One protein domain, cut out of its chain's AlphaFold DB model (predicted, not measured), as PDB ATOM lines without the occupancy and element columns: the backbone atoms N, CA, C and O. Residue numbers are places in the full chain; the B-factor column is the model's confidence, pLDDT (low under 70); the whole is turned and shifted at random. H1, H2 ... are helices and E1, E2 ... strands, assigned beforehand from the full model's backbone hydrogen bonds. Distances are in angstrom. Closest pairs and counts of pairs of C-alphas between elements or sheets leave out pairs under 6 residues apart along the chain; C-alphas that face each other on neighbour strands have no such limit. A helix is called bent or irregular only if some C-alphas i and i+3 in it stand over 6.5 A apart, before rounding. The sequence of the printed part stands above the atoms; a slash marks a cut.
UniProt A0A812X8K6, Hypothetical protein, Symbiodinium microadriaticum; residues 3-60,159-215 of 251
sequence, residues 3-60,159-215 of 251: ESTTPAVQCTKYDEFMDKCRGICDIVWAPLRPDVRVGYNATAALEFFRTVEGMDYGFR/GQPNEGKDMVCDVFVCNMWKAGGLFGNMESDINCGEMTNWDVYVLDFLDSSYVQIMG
ATOM      1  N   GLU A   3     -26.640  41.502 236.292       95.50
ATOM      2  CA  GLU A   3     -26.251  42.678 235.526       95.50
ATOM      3  C   GLU A   3     -26.255  42.354 234.033       95.50
ATOM      4  O   GLU A   3     -26.018  41.209 233.642       95.50
ATOM      5  N   SER A   4     -26.501  43.370 233.209       96.75
ATOM      6  CA  SER A   4     -26.124  43.342 231.799       96.75
ATOM      7  C   SER A   4     -24.802  44.085 231.672       96.75
ATOM      8  O   SER A   4     -24.748  45.294 231.890       96.75
ATOM      9  N   THR A   5     -23.727  43.355 231.390       92.88
ATOM     10  CA  THR A   5     -22.386  43.892 231.130       92.88
ATOM     11  C   THR A   5     -21.707  43.035 230.072       92.88
ATOM     12  O   THR A   5     -22.102  41.895 229.848       92.88
ATOM     13  N   THR A   6     -20.670  43.541 229.407       89.94
ATOM     14  CA  THR A   6     -19.934  42.737 228.423       89.94
ATOM     15  C   THR A   6     -19.356  41.468 229.079       89.94
ATOM     16  O   THR A   6     -18.642  41.575 230.080       89.94
ATOM     17  N   PRO A   7     -19.593  40.266 228.513       93.19
ATOM     18  CA  PRO A   7     -20.197  40.024 227.198       93.19
ATOM     19  C   PRO A   7     -21.727  39.857 227.176       93.19
ATOM     20  O   PRO A   7     -22.301  39.965 226.099       93.19
ATOM     21  N   ALA A   8     -22.377  39.572 228.306       96.75
ATOM     22  CA  ALA A   8     -23.765  39.122 228.350       96.75
ATOM     23  C   ALA A   8     -24.470  39.444 229.680       96.75
ATOM     24  O   ALA A   8     -23.836  39.682 230.710       96.75
ATOM     25  N   VAL A   9     -25.799  39.340 229.674       97.94
ATOM     26  CA  VAL A   9     -26.631  39.328 230.883       97.94
ATOM     27  C   VAL A   9     -26.266  38.125 231.753       97.94
ATOM     28  O   VAL A   9     -26.329  36.979 231.304       97.94
ATOM     29  N   GLN A  10     -25.904  38.361 233.012       96.88
ATOM     30  CA  GLN A  10     -25.373  37.323 233.899       96.88
ATOM     31  C   GLN A  10     -25.670  37.595 235.375       96.88
ATOM     32  O   GLN A  10     -25.902  38.735 235.771       96.88
ATOM     33  N   CYS A  11     -25.591  36.553 236.210       96.12
ATOM     34  CA  CYS A  11     -25.501  36.700 237.662       96.12
ATOM     35  C   CYS A  11     -24.156  36.191 238.194       96.12
ATOM     36  O   CYS A  11     -23.794  35.029 238.019       96.12
ATOM     37  N   THR A  12     -23.464  37.036 238.954       95.12
ATOM     38  CA  THR A  12     -22.280  36.672 239.744       95.12
ATOM     39  C   THR A  12     -22.663  36.570 241.225       95.12
ATOM     40  O   THR A  12     -23.480  37.357 241.723       95.12
ATOM     41  N   LYS A  13     -22.085  35.618 241.974       96.69
ATOM     42  CA  LYS A  13     -22.261  35.587 243.439       96.69
ATOM     43  C   LYS A  13     -21.757  36.892 244.048       96.69
ATOM     44  O   LYS A  13     -20.804  37.478 243.554       96.69
ATOM     45  N   TYR A  14     -22.397  37.346 245.122       94.44
ATOM     46  CA  TYR A  14     -22.086  38.653 245.701       94.44
ATOM     47  C   TYR A  14     -20.609  38.785 246.101       94.44
ATOM     48  O   TYR A  14     -19.962  39.728 245.667       94.44
ATOM     49  N   ASP A  15     -20.050  37.812 246.822       96.31
ATOM     50  CA  ASP A  15     -18.646  37.870 247.257       96.31
ATOM     51  C   ASP A  15     -17.672  37.872 246.068       96.31
ATOM     52  O   ASP A  15     -16.736  38.665 246.030       96.31
ATOM     53  N   GLU A  16     -17.947  37.053 245.046       96.38
ATOM     54  CA  GLU A  16     -17.154  37.010 243.811       96.38
ATOM     55  C   GLU A  16     -17.216  38.345 243.049       96.38
ATOM     56  O   GLU A  16     -16.207  38.806 242.520       96.38
ATOM     57  N   PHE A  17     -18.389  38.984 243.002       94.81
ATOM     58  CA  PHE A  17     -18.564  40.308 242.405       94.81
ATOM     59  C   PHE A  17     -17.779  41.375 243.178       94.81
ATOM     60  O   PHE A  17     -17.006  42.124 242.584       94.81
ATOM     61  N   MET A  18     -17.904  41.397 244.507       95.56
ATOM     62  CA  MET A  18     -17.185  42.350 245.358       95.56
ATOM     63  C   MET A  18     -15.666  42.191 245.232       95.56
ATOM     64  O   MET A  18     -14.941  43.185 245.187       95.56
ATOM     65  N   ASP A  19     -15.164  40.962 245.121       95.69
ATOM     66  CA  ASP A  19     -13.737  40.726 244.919       95.69
ATOM     67  C   ASP A  19     -13.246  41.193 243.542       95.69
ATOM     68  O   ASP A  19     -12.166  41.778 243.468       95.69
ATOM     69  N   LYS A  20     -14.043  41.026 242.475       93.31
ATOM     70  CA  LYS A  20     -13.724  41.578 241.143       93.31
ATOM     71  C   LYS A  20     -13.644  43.107 241.153       93.31
ATOM     72  O   LYS A  20     -12.782  43.671 240.489       93.31
ATOM     73  N   CYS A  21     -14.519  43.769 241.904       93.06
ATOM     74  CA  CYS A  21     -14.601  45.227 241.968       93.06
ATOM     75  C   CYS A  21     -13.538  45.880 242.868       93.06
ATOM     76  O   CYS A  21     -13.340  47.101 242.833       93.06
ATOM     77  N   ARG A  22     -12.847  45.091 243.695       93.38
ATOM     78  CA  ARG A  22     -11.949  45.607 244.729       93.38
ATOM     79  C   ARG A  22     -10.807  46.429 244.125       93.38
ATOM     80  O   ARG A  22      -9.945  45.910 243.424       93.38
ATOM     81  N   GLY A  23     -10.771  47.714 244.471       91.25
ATOM     82  CA  GLY A  23      -9.724  48.649 244.048       91.25
ATOM     83  C   GLY A  23      -9.905  49.234 242.644       91.25
ATOM     84  O   GLY A  23      -9.072  50.041 242.242       91.25
ATOM     85  N   ILE A  24     -10.970  48.861 241.925       93.44
ATOM     86  CA  ILE A  24     -11.262  49.361 240.571       93.44
ATOM     87  C   ILE A  24     -12.681  49.924 240.406       93.44
ATOM     88  O   ILE A  24     -12.969  50.521 239.373       93.44
ATOM     89  N   CYS A  25     -13.560  49.758 241.398       93.62
ATOM     90  CA  CYS A  25     -14.923  50.288 241.376       93.62
ATOM     91  C   CYS A  25     -15.248  51.080 242.644       93.62
ATOM     92  O   CYS A  25     -14.777  50.756 243.737       93.62
ATOM     93  N   ASP A  26     -16.160  52.035 242.495       94.31
ATOM     94  CA  ASP A  26     -16.916  52.646 243.579       94.31
ATOM     95  C   ASP A  26     -18.372  52.162 243.463       94.31
ATOM     96  O   ASP A  26     -18.952  52.194 242.378       94.31
ATOM     97  N   ILE A  27     -18.954  51.649 244.551       94.56
ATOM     98  CA  ILE A  27     -20.264  50.978 244.524       94.56
ATOM     99  C   ILE A  27     -21.185  51.591 245.567       94.56
ATOM    100  O   ILE A  27     -20.878  51.593 246.762       94.56
ATOM    101  N   VAL A  28     -22.355  52.025 245.110       94.19
ATOM    102  CA  VAL A  28     -23.472  52.452 245.948       94.19
ATOM    103  C   VAL A  28     -24.592  51.423 245.881       94.19
ATOM    104  O   VAL A  28     -24.953  50.935 244.815       94.19
ATOM    105  N   TRP A  29     -25.157  51.112 247.042       94.81
ATOM    106  CA  TRP A  29     -26.397  50.372 247.171       94.81
ATOM    107  C   TRP A  29     -27.557  51.339 247.424       94.81
ATOM    108  O   TRP A  29     -27.630  51.969 248.481       94.81
ATOM    109  N   ALA A  30     -28.455  51.424 246.444       94.50
ATOM    110  CA  ALA A  30     -29.709  52.167 246.495       94.50
ATOM    111  C   ALA A  30     -30.884  51.170 246.572       94.50
ATOM    112  O   ALA A  30     -31.157  50.472 245.590       94.50
ATOM    113  N   PRO A  31     -31.544  51.006 247.733       95.75
ATOM    114  CA  PRO A  31     -32.690  50.110 247.856       95.75
ATOM    115  C   PRO A  31     -33.963  50.747 247.281       95.75
ATOM    116  O   PRO A  31     -34.056  51.963 247.169       95.75
ATOM    117  N   LEU A  32     -34.977  49.929 246.976       97.06
ATOM    118  CA  LEU A  32     -36.333  50.430 246.717       97.06
ATOM    119  C   LEU A  32     -36.921  51.072 247.980       97.06
ATOM    120  O   LEU A  32     -36.720  50.548 249.085       97.06
ATOM    121  N   ARG A  33     -37.717  52.131 247.807       96.44
ATOM    122  CA  ARG A  33     -38.472  52.762 248.891       96.44
ATOM    123  C   ARG A  33     -39.420  51.739 249.540       96.44
ATOM    124  O   ARG A  33     -39.977  50.896 248.827       96.44
ATOM    125  N   PRO A  34     -39.621  51.755 250.873       95.94
ATOM    126  CA  PRO A  34     -40.384  50.709 251.556       95.94
ATOM    127  C   PRO A  34     -41.810  50.484 251.033       95.94
ATOM    128  O   PRO A  34     -42.238  49.338 250.958       95.94
ATOM    129  N   ASP A  35     -42.528  51.541 250.656       95.25
ATOM    130  CA  ASP A  35     -43.872  51.492 250.062       95.25
ATOM    131  C   ASP A  35     -43.865  50.886 248.650       95.25
ATOM    132  O   ASP A  35     -44.681  50.013 248.358       95.25
ATOM    133  N   VAL A  36     -42.903  51.271 247.805       96.38
ATOM    134  CA  VAL A  36     -42.732  50.728 246.444       96.38
ATOM    135  C   VAL A  36     -42.357  49.247 246.498       96.38
ATOM    136  O   VAL A  36     -42.900  48.417 245.767       96.38
ATOM    137  N   ARG A  37     -41.477  48.879 247.434       96.06
ATOM    138  CA  ARG A  37     -41.006  47.503 247.625       96.06
ATOM    139  C   ARG A  37     -42.135  46.517 247.936       96.06
ATOM    140  O   ARG A  37     -41.998  45.346 247.593       96.06
ATOM    141  N   VAL A  38     -43.229  46.953 248.567       95.06
ATOM    142  CA  VAL A  38     -44.393  46.088 248.848       95.06
ATOM    143  C   VAL A  38     -45.072  45.621 247.557       95.06
ATOM    144  O   VAL A  38     -45.561  44.494 247.510       95.06
ATOM    145  N   GLY A  39     -45.077  46.456 246.515       92.94
ATOM    146  CA  GLY A  39     -45.625  46.117 245.200       92.94
ATOM    147  C   GLY A  39     -44.671  45.316 244.309       92.94
ATOM    148  O   GLY A  39     -45.113  44.737 243.321       92.94
ATOM    149  N   TYR A  40     -43.381  45.249 244.652       97.50
ATOM    150  CA  TYR A  40     -42.372  44.601 243.819       97.50
ATOM    151  C   TYR A  40     -42.455  43.071 243.874       97.50
ATOM    152  O   TYR A  40     -42.138  42.437 244.887       97.50
ATOM    153  N   ASN A  41     -42.786  42.455 242.744       98.25
ATOM    154  CA  ASN A  41     -42.777  41.009 242.589       98.25
ATOM    155  C   ASN A  41     -41.377  40.498 242.206       98.25
ATOM    156  O   ASN A  41     -41.049  40.305 241.034       98.25
ATOM    157  N   ALA A  42     -40.555  40.218 243.219       97.00
ATOM    158  CA  ALA A  42     -39.205  39.687 243.021       97.00
ATOM    159  C   ALA A  42     -39.178  38.321 242.305       97.00
ATOM    160  O   ALA A  42     -38.199  38.006 241.629       97.00
ATOM    161  N   THR A  43     -40.231  37.507 242.443       98.19
ATOM    162  CA  THR A  43     -40.337  36.217 241.748       98.19
ATOM    163  C   THR A  43     -40.521  36.423 240.250       98.19
ATOM    164  O   THR A  43     -39.769  35.832 239.482       98.19
ATOM    165  N   ALA A  44     -41.438  37.302 239.840       98.50
ATOM    166  CA  ALA A  44     -41.663  37.619 238.430       98.50
ATOM    167  C   ALA A  44     -40.424  38.257 237.781       98.50
ATOM    168  O   ALA A  44     -40.022  37.857 236.691       98.50
ATOM    169  N   ALA A  45     -39.748  39.168 238.486       98.25
ATOM    170  CA  ALA A  45     -38.492  39.745 238.010       98.25
ATOM    171  C   ALA A  45     -37.394  38.676 237.826       98.25
ATOM    172  O   ALA A  45     -36.664  38.689 236.838       98.25
ATOM    173  N   LEU A  46     -37.292  37.702 238.739       97.75
ATOM    174  CA  LEU A  46     -36.345  36.591 238.603       97.75
ATOM    175  C   LEU A  46     -36.728  35.622 237.471       97.75
ATOM    176  O   LEU A  46     -35.851  35.061 236.817       97.75
ATOM    177  N   GLU A  47     -38.020  35.395 237.245       98.44
ATOM    178  CA  GLU A  47     -38.506  34.608 236.110       98.44
ATOM    179  C   GLU A  47     -38.179  35.292 234.784       98.44
ATOM    180  O   GLU A  47     -37.658  34.624 233.893       98.44
ATOM    181  N   PHE A  48     -38.370  36.610 234.693       98.00
ATOM    182  CA  PHE A  48     -37.913  37.407 233.559       98.00
ATOM    183  C   PHE A  48     -36.397  37.299 233.374       98.00
ATOM    184  O   PHE A  48     -35.951  36.953 232.287       98.00
ATOM    185  N   PHE A  49     -35.595  37.480 234.427       98.19
ATOM    186  CA  PHE A  49     -34.141  37.318 234.335       98.19
ATOM    187  C   PHE A  49     -33.744  35.980 233.691       98.19
ATOM    188  O   PHE A  49     -32.887  35.933 232.813       98.19
ATOM    189  N   ARG A  50     -34.401  34.878 234.070       97.75
ATOM    190  CA  ARG A  50     -34.115  33.549 233.508       97.75
ATOM    191  C   ARG A  50     -34.447  33.426 232.022       97.75
ATOM    192  O   ARG A  50     -33.951  32.494 231.387       97.75
ATOM    193  N   THR A  51     -35.282  34.290 231.448       96.88
ATOM    194  CA  THR A  51     -35.541  34.280 229.998       96.88
ATOM    195  C   THR A  51     -34.417  34.958 229.219       96.88
ATOM    196  O   THR A  51     -34.140  34.542 228.096       96.88
ATOM    197  N   VAL A  52     -33.728  35.916 229.842       97.19
ATOM    198  CA  VAL A  52     -32.701  36.760 229.213       97.19
ATOM    199  C   VAL A  52     -31.268  36.439 229.641       97.19
ATOM    200  O   VAL A  52     -30.323  36.897 229.008       97.19
ATOM    201  N   GLU A  53     -31.067  35.634 230.686       97.94
ATOM    202  CA  GLU A  53     -29.731  35.232 231.129       97.94
ATOM    203  C   GLU A  53     -28.945  34.577 229.985       97.94
ATOM    204  O   GLU A  53     -29.437  33.675 229.293       97.94
ATOM    205  N   GLY A  54     -27.706  35.033 229.812       97.62
ATOM    206  CA  GLY A  54     -26.794  34.609 228.764       97.62
ATOM    207  C   GLY A  54     -26.966  35.338 227.436       97.62
ATOM    208  O   GLY A  54     -26.176  35.044 226.543       97.62
ATOM    209  N   MET A  55     -27.961  36.225 227.281       97.44
ATOM    210  CA  MET A  55     -28.095  37.067 226.086       97.44
ATOM    211  C   MET A  55     -26.965  38.096 226.005       97.44
ATOM    212  O   MET A  55     -26.559  38.622 227.042       97.44
ATOM    213  N   ASP A  56     -26.468  38.381 224.800       96.19
ATOM    214  CA  ASP A  56     -25.382  39.351 224.603       96.19
ATOM    215  C   ASP A  56     -25.748  40.760 225.099       96.19
ATOM    216  O   ASP A  56     -26.916  41.147 225.152       96.19
ATOM    217  N   TYR A  57     -24.725  41.540 225.454       95.56
ATOM    218  CA  TYR A  57     -24.895  42.934 225.861       95.56
ATOM    219  C   TYR A  57     -25.488  43.786 224.728       95.56
ATOM    220  O   TYR A  57     -24.990  43.774 223.598       95.56
ATOM    221  N   GLY A  58     -26.537  44.551 225.043       92.19
ATOM    222  CA  GLY A  58     -27.431  45.108 224.033       92.19
ATOM    223  C   GLY A  58     -27.007  46.415 223.379       92.19
ATOM    224  O   GLY A  58     -27.735  47.397 223.456       92.19
ATOM    225  N   PHE A  59     -25.850  46.455 222.722       89.94
ATOM    226  CA  PHE A  59     -25.334  47.682 222.099       89.94
ATOM    227  C   PHE A  59     -26.291  48.360 221.103       89.94
ATOM    228  O   PHE A  59     -26.120  49.554 220.860       89.94
ATOM    229  N   ARG A  60     -27.281  47.652 220.539       89.81
ATOM    230  CA  ARG A  60     -28.170  48.209 219.509       89.81
ATOM    231  C   ARG A  60     -29.248  49.126 220.059       89.81
ATOM    232  O   ARG A  60     -29.823  49.861 219.269       89.81
ATOM    233  N   GLY A 159     -23.721  32.101 223.795       95.38
ATOM    234  CA  GLY A 159     -22.941  31.949 222.564       95.38
ATOM    235  C   GLY A 159     -23.629  31.162 221.442       95.38
ATOM    236  O   GLY A 159     -22.990  30.870 220.434       95.38
ATOM    237  N   GLN A 160     -24.905  30.787 221.596       97.25
ATOM    238  CA  GLN A 160     -25.699  30.149 220.541       97.25
ATOM    239  C   GLN A 160     -26.657  31.158 219.904       97.25
ATOM    240  O   GLN A 160     -27.240  31.943 220.650       97.25
ATOM    241  N   PRO A 161     -26.867  31.140 218.573       97.00
ATOM    242  CA  PRO A 161     -27.810  32.041 217.914       97.00
ATOM    243  C   PRO A 161     -29.187  32.038 218.588       97.00
ATOM    244  O   PRO A 161     -29.729  30.980 218.923       97.00
ATOM    245  N   ASN A 162     -29.735  33.226 218.808       96.00
ATOM    246  CA  ASN A 162     -31.005  33.446 219.480       96.00
ATOM    247  C   ASN A 162     -31.674  34.724 218.949       96.00
ATOM    248  O   ASN A 162     -31.037  35.537 218.283       96.00
ATOM    249  N   GLU A 163     -32.946  34.910 219.275       95.38
ATOM    250  CA  GLU A 163     -33.667  36.159 219.049       95.38
ATOM    251  C   GLU A 163     -34.176  36.647 220.409       95.38
ATOM    252  O   GLU A 163     -34.864  35.914 221.123       95.38
ATOM    253  N   GLY A 164     -33.794  37.861 220.801       94.75
ATOM    254  CA  GLY A 164     -34.024  38.346 222.158       94.75
ATOM    255  C   GLY A 164     -34.012  39.861 222.275       94.75
ATOM    256  O   GLY A 164     -33.765  40.574 221.307       94.75
ATOM    257  N   LYS A 165     -34.299  40.357 223.477       94.44
ATOM    258  CA  LYS A 165     -34.200  41.787 223.784       94.44
ATOM    259  C   LYS A 165     -32.728  42.197 223.788       94.44
ATOM    260  O   LYS A 165     -31.930  41.540 224.456       94.44
ATOM    261  N   ASP A 166     -32.389  43.289 223.110       92.50
ATOM    262  CA  ASP A 166     -31.107  43.958 223.345       92.50
ATOM    263  C   ASP A 166     -31.270  44.811 224.602       92.50
ATOM    264  O   ASP A 166     -32.175  45.635 224.692       92.50
ATOM    265  N   MET A 167     -30.443  44.562 225.613       95.38
ATOM    266  CA  MET A 167     -30.489  45.323 226.856       95.38
ATOM    267  C   MET A 167     -29.087  45.741 227.270       95.38
ATOM    268  O   MET A 167     -28.255  44.902 227.631       95.38
ATOM    269  N   VAL A 168     -28.839  47.046 227.266       94.25
ATOM    270  CA  VAL A 168     -27.747  47.632 228.050       94.25
ATOM    271  C   VAL A 168     -28.099  47.653 229.544       94.25
ATOM    272  O   VAL A 168     -29.154  47.164 229.956       94.25
ATOM    273  N   CYS A 169     -27.180  48.139 230.381       95.19
ATOM    274  CA  CYS A 169     -27.284  48.066 231.838       95.19
ATOM    275  C   CYS A 169     -28.587  48.653 232.403       95.19
ATOM    276  O   CYS A 169     -29.256  47.992 233.199       95.19
ATOM    277  N   ASP A 170     -28.961  49.852 231.976       94.38
ATOM    278  CA  ASP A 170     -30.179  50.554 232.393       94.38
ATOM    279  C   ASP A 170     -31.449  49.898 231.830       94.38
ATOM    280  O   ASP A 170     -32.341  49.556 232.609       94.38
ATOM    281  N   VAL A 171     -31.495  49.595 230.527       96.06
ATOM    282  CA  VAL A 171     -32.592  48.858 229.876       96.06
ATOM    283  C   VAL A 171     -32.885  47.542 230.603       96.06
ATOM    284  O   VAL A 171     -34.049  47.194 230.822       96.06
ATOM    285  N   PHE A 172     -31.846  46.811 231.025       97.56
ATOM    286  CA  PHE A 172     -31.996  45.583 231.806       97.56
ATOM    287  C   PHE A 172     -32.641  45.850 233.173       97.56
ATOM    288  O   PHE A 172     -33.589  45.155 233.544       97.56
ATOM    289  N   VAL A 173     -32.175  46.863 233.915       97.25
ATOM    290  CA  VAL A 173     -32.758  47.244 235.214       97.25
ATOM    291  C   VAL A 173     -34.217  47.680 235.057       97.25
ATOM    292  O   VAL A 173     -35.075  47.206 235.804       97.25
ATOM    293  N   CYS A 174     -34.522  48.501 234.052       97.38
ATOM    294  CA  CYS A 174     -35.886  48.919 233.745       97.38
ATOM    295  C   CYS A 174     -36.785  47.717 233.421       97.38
ATOM    296  O   CYS A 174     -37.855  47.582 234.015       97.38
ATOM    297  N   ASN A 175     -36.343  46.779 232.571       97.62
ATOM    298  CA  ASN A 175     -37.129  45.581 232.254       97.62
ATOM    299  C   ASN A 175     -37.326  44.674 233.488       97.62
ATOM    300  O   ASN A 175     -38.400  44.095 233.656       97.62
ATOM    301  N   MET A 176     -36.341  44.578 234.391       97.94
ATOM    302  CA  MET A 176     -36.489  43.868 235.672       97.94
ATOM    303  C   MET A 176     -37.559  44.517 236.563       97.94
ATOM    304  O   MET A 176     -38.379  43.816 237.159       97.94
ATOM    305  N   TRP A 177     -37.585  45.849 236.644       97.44
ATOM    306  CA  TRP A 177     -38.612  46.603 237.372       97.44
ATOM    307  C   TRP A 177     -39.993  46.485 236.736       97.44
ATOM    308  O   TRP A 177     -40.981  46.316 237.454       97.44
ATOM    309  N   LYS A 178     -40.051  46.495 235.404       97.38
ATOM    310  CA  LYS A 178     -41.261  46.279 234.611       97.38
ATOM    311  C   LYS A 178     -41.850  44.893 234.863       97.38
ATOM    312  O   LYS A 178     -42.991  44.793 235.301       97.38
ATOM    313  N   ALA A 179     -41.039  43.840 234.759       97.94
ATOM    314  CA  ALA A 179     -41.436  42.473 235.110       97.94
ATOM    315  C   ALA A 179     -41.819  42.319 236.595       97.94
ATOM    316  O   ALA A 179     -42.684  41.516 236.943       97.94
ATOM    317  N   GLY A 180     -41.190  43.097 237.477       98.00
ATOM    318  CA  GLY A 180     -41.525  43.173 238.898       98.00
ATOM    319  C   GLY A 180     -42.777  43.994 239.221       98.00
ATOM    320  O   GLY A 180     -43.169  44.029 240.385       98.00
ATOM    321  N   GLY A 181     -43.405  44.634 238.229       97.62
ATOM    322  CA  GLY A 181     -44.661  45.370 238.370       97.62
ATOM    323  C   GLY A 181     -44.536  46.812 238.871       97.62
ATOM    324  O   GLY A 181     -45.550  47.391 239.257       97.62
ATOM    325  N   LEU A 182     -43.339  47.416 238.876       96.94
ATOM    326  CA  LEU A 182     -43.146  48.759 239.452       96.94
ATOM    327  C   LEU A 182     -43.851  49.879 238.677       96.94
ATOM    328  O   LEU A 182     -44.283  50.854 239.284       96.94
ATOM    329  N   PHE A 183     -44.020  49.733 237.363       96.38
ATOM    330  CA  PHE A 183     -44.711  50.728 236.531       96.38
ATOM    331  C   PHE A 183     -46.247  50.625 236.594       96.38
ATOM    332  O   PHE A 183     -46.950  51.496 236.079       96.38
ATOM    333  N   GLY A 184     -46.793  49.592 237.249       95.00
ATOM    334  CA  GLY A 184     -48.235  49.416 237.425       95.00
ATOM    335  C   GLY A 184     -49.007  49.471 236.102       95.00
ATOM    336  O   GLY A 184     -48.693  48.751 235.162       95.00
ATOM    337  N   ASN A 185     -50.016  50.341 236.023       94.75
ATOM    338  CA  ASN A 185     -50.860  50.479 234.829       94.75
ATOM    339  C   ASN A 185     -50.161  51.166 233.644       94.75
ATOM    340  O   ASN A 185     -50.708  51.134 232.551       94.75
ATOM    341  N   MET A 186     -49.000  51.793 233.860       95.19
ATOM    342  CA  MET A 186     -48.229  52.466 232.806       95.19
ATOM    343  C   MET A 186     -47.246  51.514 232.126       95.19
ATOM    344  O   MET A 186     -46.489  51.933 231.266       95.19
ATOM    345  N   GLU A 187     -47.223  50.234 232.504       95.31
ATOM    346  CA  GLU A 187     -46.275  49.245 231.983       95.31
ATOM    347  C   GLU A 187     -46.212  49.225 230.445       95.31
ATOM    348  O   GLU A 187     -45.119  49.211 229.881       95.31
ATOM    349  N   SER A 188     -47.359  49.304 229.765       95.44
ATOM    350  CA  SER A 188     -47.433  49.348 228.298       95.44
ATOM    351  C   SER A 188     -46.916  50.640 227.671       95.44
ATOM    352  O   SER A 188     -46.594  50.636 226.488       95.44
ATOM    353  N   ASP A 189     -46.846  51.718 228.447       96.31
ATOM    354  CA  ASP A 189     -46.530  53.065 227.969       96.31
ATOM    355  C   ASP A 189     -45.056  53.425 228.209       96.31
ATOM    356  O   ASP A 189     -44.638  54.549 227.953       96.31
ATOM    357  N   ILE A 190     -44.272  52.495 228.759       96.12
ATOM    358  CA  ILE A 190     -42.852  52.682 229.059       96.12
ATOM    359  C   ILE A 190     -42.033  51.847 228.087       96.12
ATOM    360  O   ILE A 190     -42.146  50.621 228.101       96.12
ATOM    361  N   ASN A 191     -41.161  52.488 227.315       95.69
ATOM    362  CA  ASN A 191     -40.142  51.813 226.520       95.69
ATOM    363  C   ASN A 191     -38.797  51.897 227.243       95.69
ATOM    364  O   ASN A 191     -38.124  52.922 227.231       95.69
ATOM    365  N   CYS A 192     -38.396  50.809 227.901       95.25
ATOM    366  CA  CYS A 192     -37.126  50.754 228.617       95.25
ATOM    367  C   CYS A 192     -35.919  51.001 227.703       95.25
ATOM    368  O   CYS A 192     -34.910  51.489 228.196       95.25
ATOM    369  N   GLY A 193     -36.020  50.664 226.411       93.19
ATOM    370  CA  GLY A 193     -34.992  50.937 225.399       93.19
ATOM    371  C   GLY A 193     -34.658  52.420 225.189       93.19
ATOM    372  O   GLY A 193     -33.597  52.705 224.642       93.19
ATOM    373  N   GLU A 194     -35.523  53.328 225.649       92.12
ATOM    374  CA  GLU A 194     -35.332  54.783 225.563       92.12
ATOM    375  C   GLU A 194     -34.697  55.395 226.815       92.12
ATOM    376  O   GLU A 194     -34.273  56.547 226.825       92.12
ATOM    377  N   MET A 195     -34.608  54.635 227.906       90.31
ATOM    378  CA  MET A 195     -34.011  55.150 229.131       90.31
ATOM    379  C   MET A 195     -32.492  55.222 229.018       90.31
ATOM    380  O   MET A 195     -31.841  54.362 228.435       90.31
ATOM    381  N   THR A 196     -31.914  56.219 229.678       88.88
ATOM    382  CA  THR A 196     -30.485  56.265 229.976       88.88
ATOM    383  C   THR A 196     -30.222  55.825 231.414       88.88
ATOM    384  O   THR A 196     -31.125  55.716 232.247       88.88
ATOM    385  N   ASN A 197     -28.944  55.658 231.765       89.38
ATOM    386  CA  ASN A 197     -28.535  55.443 233.155       89.38
ATOM    387  C   ASN A 197     -29.091  56.508 234.117       89.38
ATOM    388  O   ASN A 197     -29.401  56.168 235.256       89.38
ATOM    389  N   TRP A 198     -29.218  57.766 233.669       88.50
ATOM    390  CA  TRP A 198     -29.789  58.849 234.472       88.50
ATOM    391  C   TRP A 198     -31.254  58.578 234.805       88.50
ATOM    392  O   TRP A 198     -31.610  58.556 235.983       88.50
ATOM    393  N   ASP A 199     -32.062  58.243 233.796       90.12
ATOM    394  CA  ASP A 199     -33.500  57.992 233.953       90.12
ATOM    395  C   ASP A 199     -33.784  56.896 234.987       90.12
ATOM    396  O   ASP A 199     -34.740  56.996 235.750       90.12
ATOM    397  N   VAL A 200     -32.920  55.883 235.089       91.94
ATOM    398  CA  VAL A 200     -33.079  54.783 236.049       91.94
ATOM    399  C   VAL A 200     -32.860  55.220 237.501       91.94
ATOM    400  O   VAL A 200     -33.633  54.818 238.370       91.94
ATOM    401  N   TYR A 201     -31.822  56.009 237.812       90.56
ATOM    402  CA  TYR A 201     -31.519  56.349 239.215       90.56
ATOM    403  C   TYR A 201     -32.279  57.570 239.746       90.56
ATOM    404  O   TYR A 201     -32.341  57.759 240.965       90.56
ATOM    405  N   VAL A 202     -32.854  58.399 238.872       92.19
ATOM    406  CA  VAL A 202     -33.703  59.526 239.296       92.19
ATOM    407  C   VAL A 202     -35.137  59.109 239.593       92.19
ATOM    408  O   VAL A 202     -35.847  59.847 240.281       92.19
ATOM    409  N   LEU A 203     -35.555  57.923 239.131       94.56
ATOM    410  CA  LEU A 203     -36.883  57.395 239.408       94.56
ATOM    411  C   LEU A 203     -37.143  57.310 240.911       94.56
ATOM    412  O   LEU A 203     -36.341  56.788 241.693       94.56
ATOM    413  N   ASP A 204     -38.331  57.754 241.302       94.81
ATOM    414  CA  ASP A 204     -38.773  57.782 242.689       94.81
ATOM    415  C   ASP A 204     -39.131  56.392 243.249       94.81
ATOM    416  O   ASP A 204     -39.794  56.255 244.272       94.81
ATOM    417  N   PHE A 205     -38.674  55.325 242.599       96.75
ATOM    418  CA  PHE A 205     -38.758  53.963 243.113       96.75
ATOM    419  C   PHE A 205     -37.771  53.707 244.246       96.75
ATOM    420  O   PHE A 205     -37.996  52.825 245.080       96.75
ATOM    421  N   LEU A 206     -36.661  54.443 244.258       95.81
ATOM    422  CA  LEU A 206     -35.554  54.237 245.179       95.81
ATOM    423  C   LEU A 206     -35.825  54.913 246.532       95.81
ATOM    424  O   LEU A 206     -36.658  55.803 246.664       95.81
ATOM    425  N   ASP A 207     -35.156  54.464 247.585       94.94
ATOM    426  CA  ASP A 207     -35.174  55.131 248.886       94.94
ATOM    427  C   ASP A 207     -34.286  56.379 248.828       94.94
ATOM    428  O   ASP A 207     -33.251  56.369 248.168       94.94
ATOM    429  N   SER A 208     -34.650  57.456 249.530       90.50
ATOM    430  CA  SER A 208     -33.828  58.678 249.611       90.50
ATOM    431  C   SER A 208     -32.449  58.430 250.233       90.50
ATOM    432  O   SER A 208     -31.519  59.207 250.030       90.50
ATOM    433  N   SER A 209     -32.319  57.346 250.998       90.94
ATOM    434  CA  SER A 209     -31.069  56.891 251.583       90.94
ATOM    435  C   SER A 209     -30.431  55.799 250.729       90.94
ATOM    436  O   SER A 209     -31.046  54.791 250.387       90.94
ATOM    437  N   TYR A 210     -29.153  55.986 250.423       93.06
ATOM    438  CA  TYR A 210     -28.300  54.987 249.794       93.06
ATOM    439  C   TYR A 210     -27.008  54.847 250.597       93.06
ATOM    440  O   TYR A 210     -26.627  55.737 251.365       93.06
ATOM    441  N   VAL A 211     -26.318  53.721 250.435       94.44
ATOM    442  CA  VAL A 211     -25.084  53.432 251.172       94.44
ATOM    443  C   VAL A 211     -23.975  53.102 250.193       94.44
ATOM    444  O   VAL A 211     -24.113  52.197 249.377       94.44
ATOM    445  N   GLN A 212     -22.844  53.795 250.298       95.12
ATOM    446  CA  GLN A 212     -21.643  53.374 249.592       95.12
ATOM    447  C   GLN A 212     -21.035  52.150 250.286       95.12
ATOM    448  O   GLN A 212     -20.693  52.202 251.467       95.12
ATOM    449  N   ILE A 213     -20.908  51.050 249.547       95.38
ATOM    450  CA  ILE A 213     -20.460  49.749 250.063       95.38
ATOM    451  C   ILE A 213     -19.044  49.372 249.605       95.38
ATOM    452  O   ILE A 213     -18.448  48.448 250.156       95.38
ATOM    453  N   MET A 214     -18.489  50.081 248.619       95.56
ATOM    454  CA  MET A 214     -17.112  49.926 248.145       95.56
ATOM    455  C   MET A 214     -16.639  51.217 247.476       95.56
ATOM    456  O   MET A 214     -17.460  51.983 246.972       95.56
ATOM    457  N   GLY A 215     -15.330  51.462 247.462       94.56
ATOM    458  CA  GLY A 215     -14.742  52.543 246.677       94.56
ATOM    459  C   GLY A 215     -13.620  53.299 247.372       94.56
ATOM    460  O   GLY A 215     -13.498  53.266 248.597       94.56
TER     461      GLY A 215
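What this domain is: This is residues 3 to 60 and 159 to 215 of the 251 residues of the protein "Hypothetical protein" of Symbiodinium microadriaticum (UniProt A0A812X8K6). Helix H4 makes the core, lying between H3 and H6, which pack on it from its two sides at steep angles, while the small hairpin of E1 and E2 packs on it through E1. Away from this core E3 and E5 pair as a separate two-stranded ribbon, and E4 lies far out from the middle. The printed part has 115 residues, with six named helices and five named strands in the order E1 E2 H1 E3 H2 H3 E4 H4 H5 H6 E5; both two-stranded sheets are antiparallel, and the class is mixed, helices and strands. The whole is compact, with a radius of gyration of the C-alphas of 14.7 A and spans of 41 by 41 by 25 A.

How they stand to each other: Look first at the hairpin of E1, residues 3 to 5, and E2, residues 8 to 11: N 3 and O 10 are 2.9 A apart, within hydrogen-bond range, and the directions stand at 146 degrees. From E1 go to H4, residues 169 to 179, where the closest C-alphas, those of Ser 4 and Cys 169, are 4.9 A apart. H4 touches H3, residues 42 to 52, at a steep tilt of 53 degrees, opposite ways; their closest C-alphas, of Ala 45 and Ala 179, are 5.0 A apart. H4 also touches H6, residues 197 to 202, at a steep tilt of 51 degrees, the same way, with the C-alphas of Asp 170 and Asn 197 closest at 5.2 A. H5, residues 184 to 189, is close to H4 but not clearly touching; C-alphas 178 and 187 are closest at 6.4 A. The other pair of neighbour strands is E3, residues 27 to 29, and E5, residues 211 to 214, antiparallel at 148 degrees, with N 29 and O 211 2.8 A apart, within hydrogen-bond range. H1, residues 14 to 21, and H2, residues 34 to 39, touch no helix, and E4, residues 160 to 164, pairs with no named strand. Every O i to N i+4 pair is within hydrogen-bond range in H1, H3 and H4; H6 has 1 of 2, and H2 and H5 each have 0 of 2 but 2 of 3 O i to N i+3 pairs.

Where its parts are: Find C-alpha 3 at (-26.251, 42.678, 235.526), where E1 begins; E2 is 9.8 A long. From C-alpha 169 at (-27.284, 48.066, 231.838) H4 runs 15.6 A; H3 runs 15.5 A and E4 11.8 A. H5 is irregular, with C-alphas 185 and 188 7.5 A apart. E5 ends at C-alpha 214, (-17.112, 49.926, 248.145).

The domain as a whole: The two C-alphas farthest apart, of Gly 23 and Asn 185, are 42.2 A apart. Residues 61 to 158 are not printed, and C-alphas 60 and 159 stand 17.4 A apart across this cut. Of the links that are printed whole, H5 to H6 and H6 to E5 are short and the others tight. The mean pLDDT of the printed part is 95.1, and no printed residue is under 70.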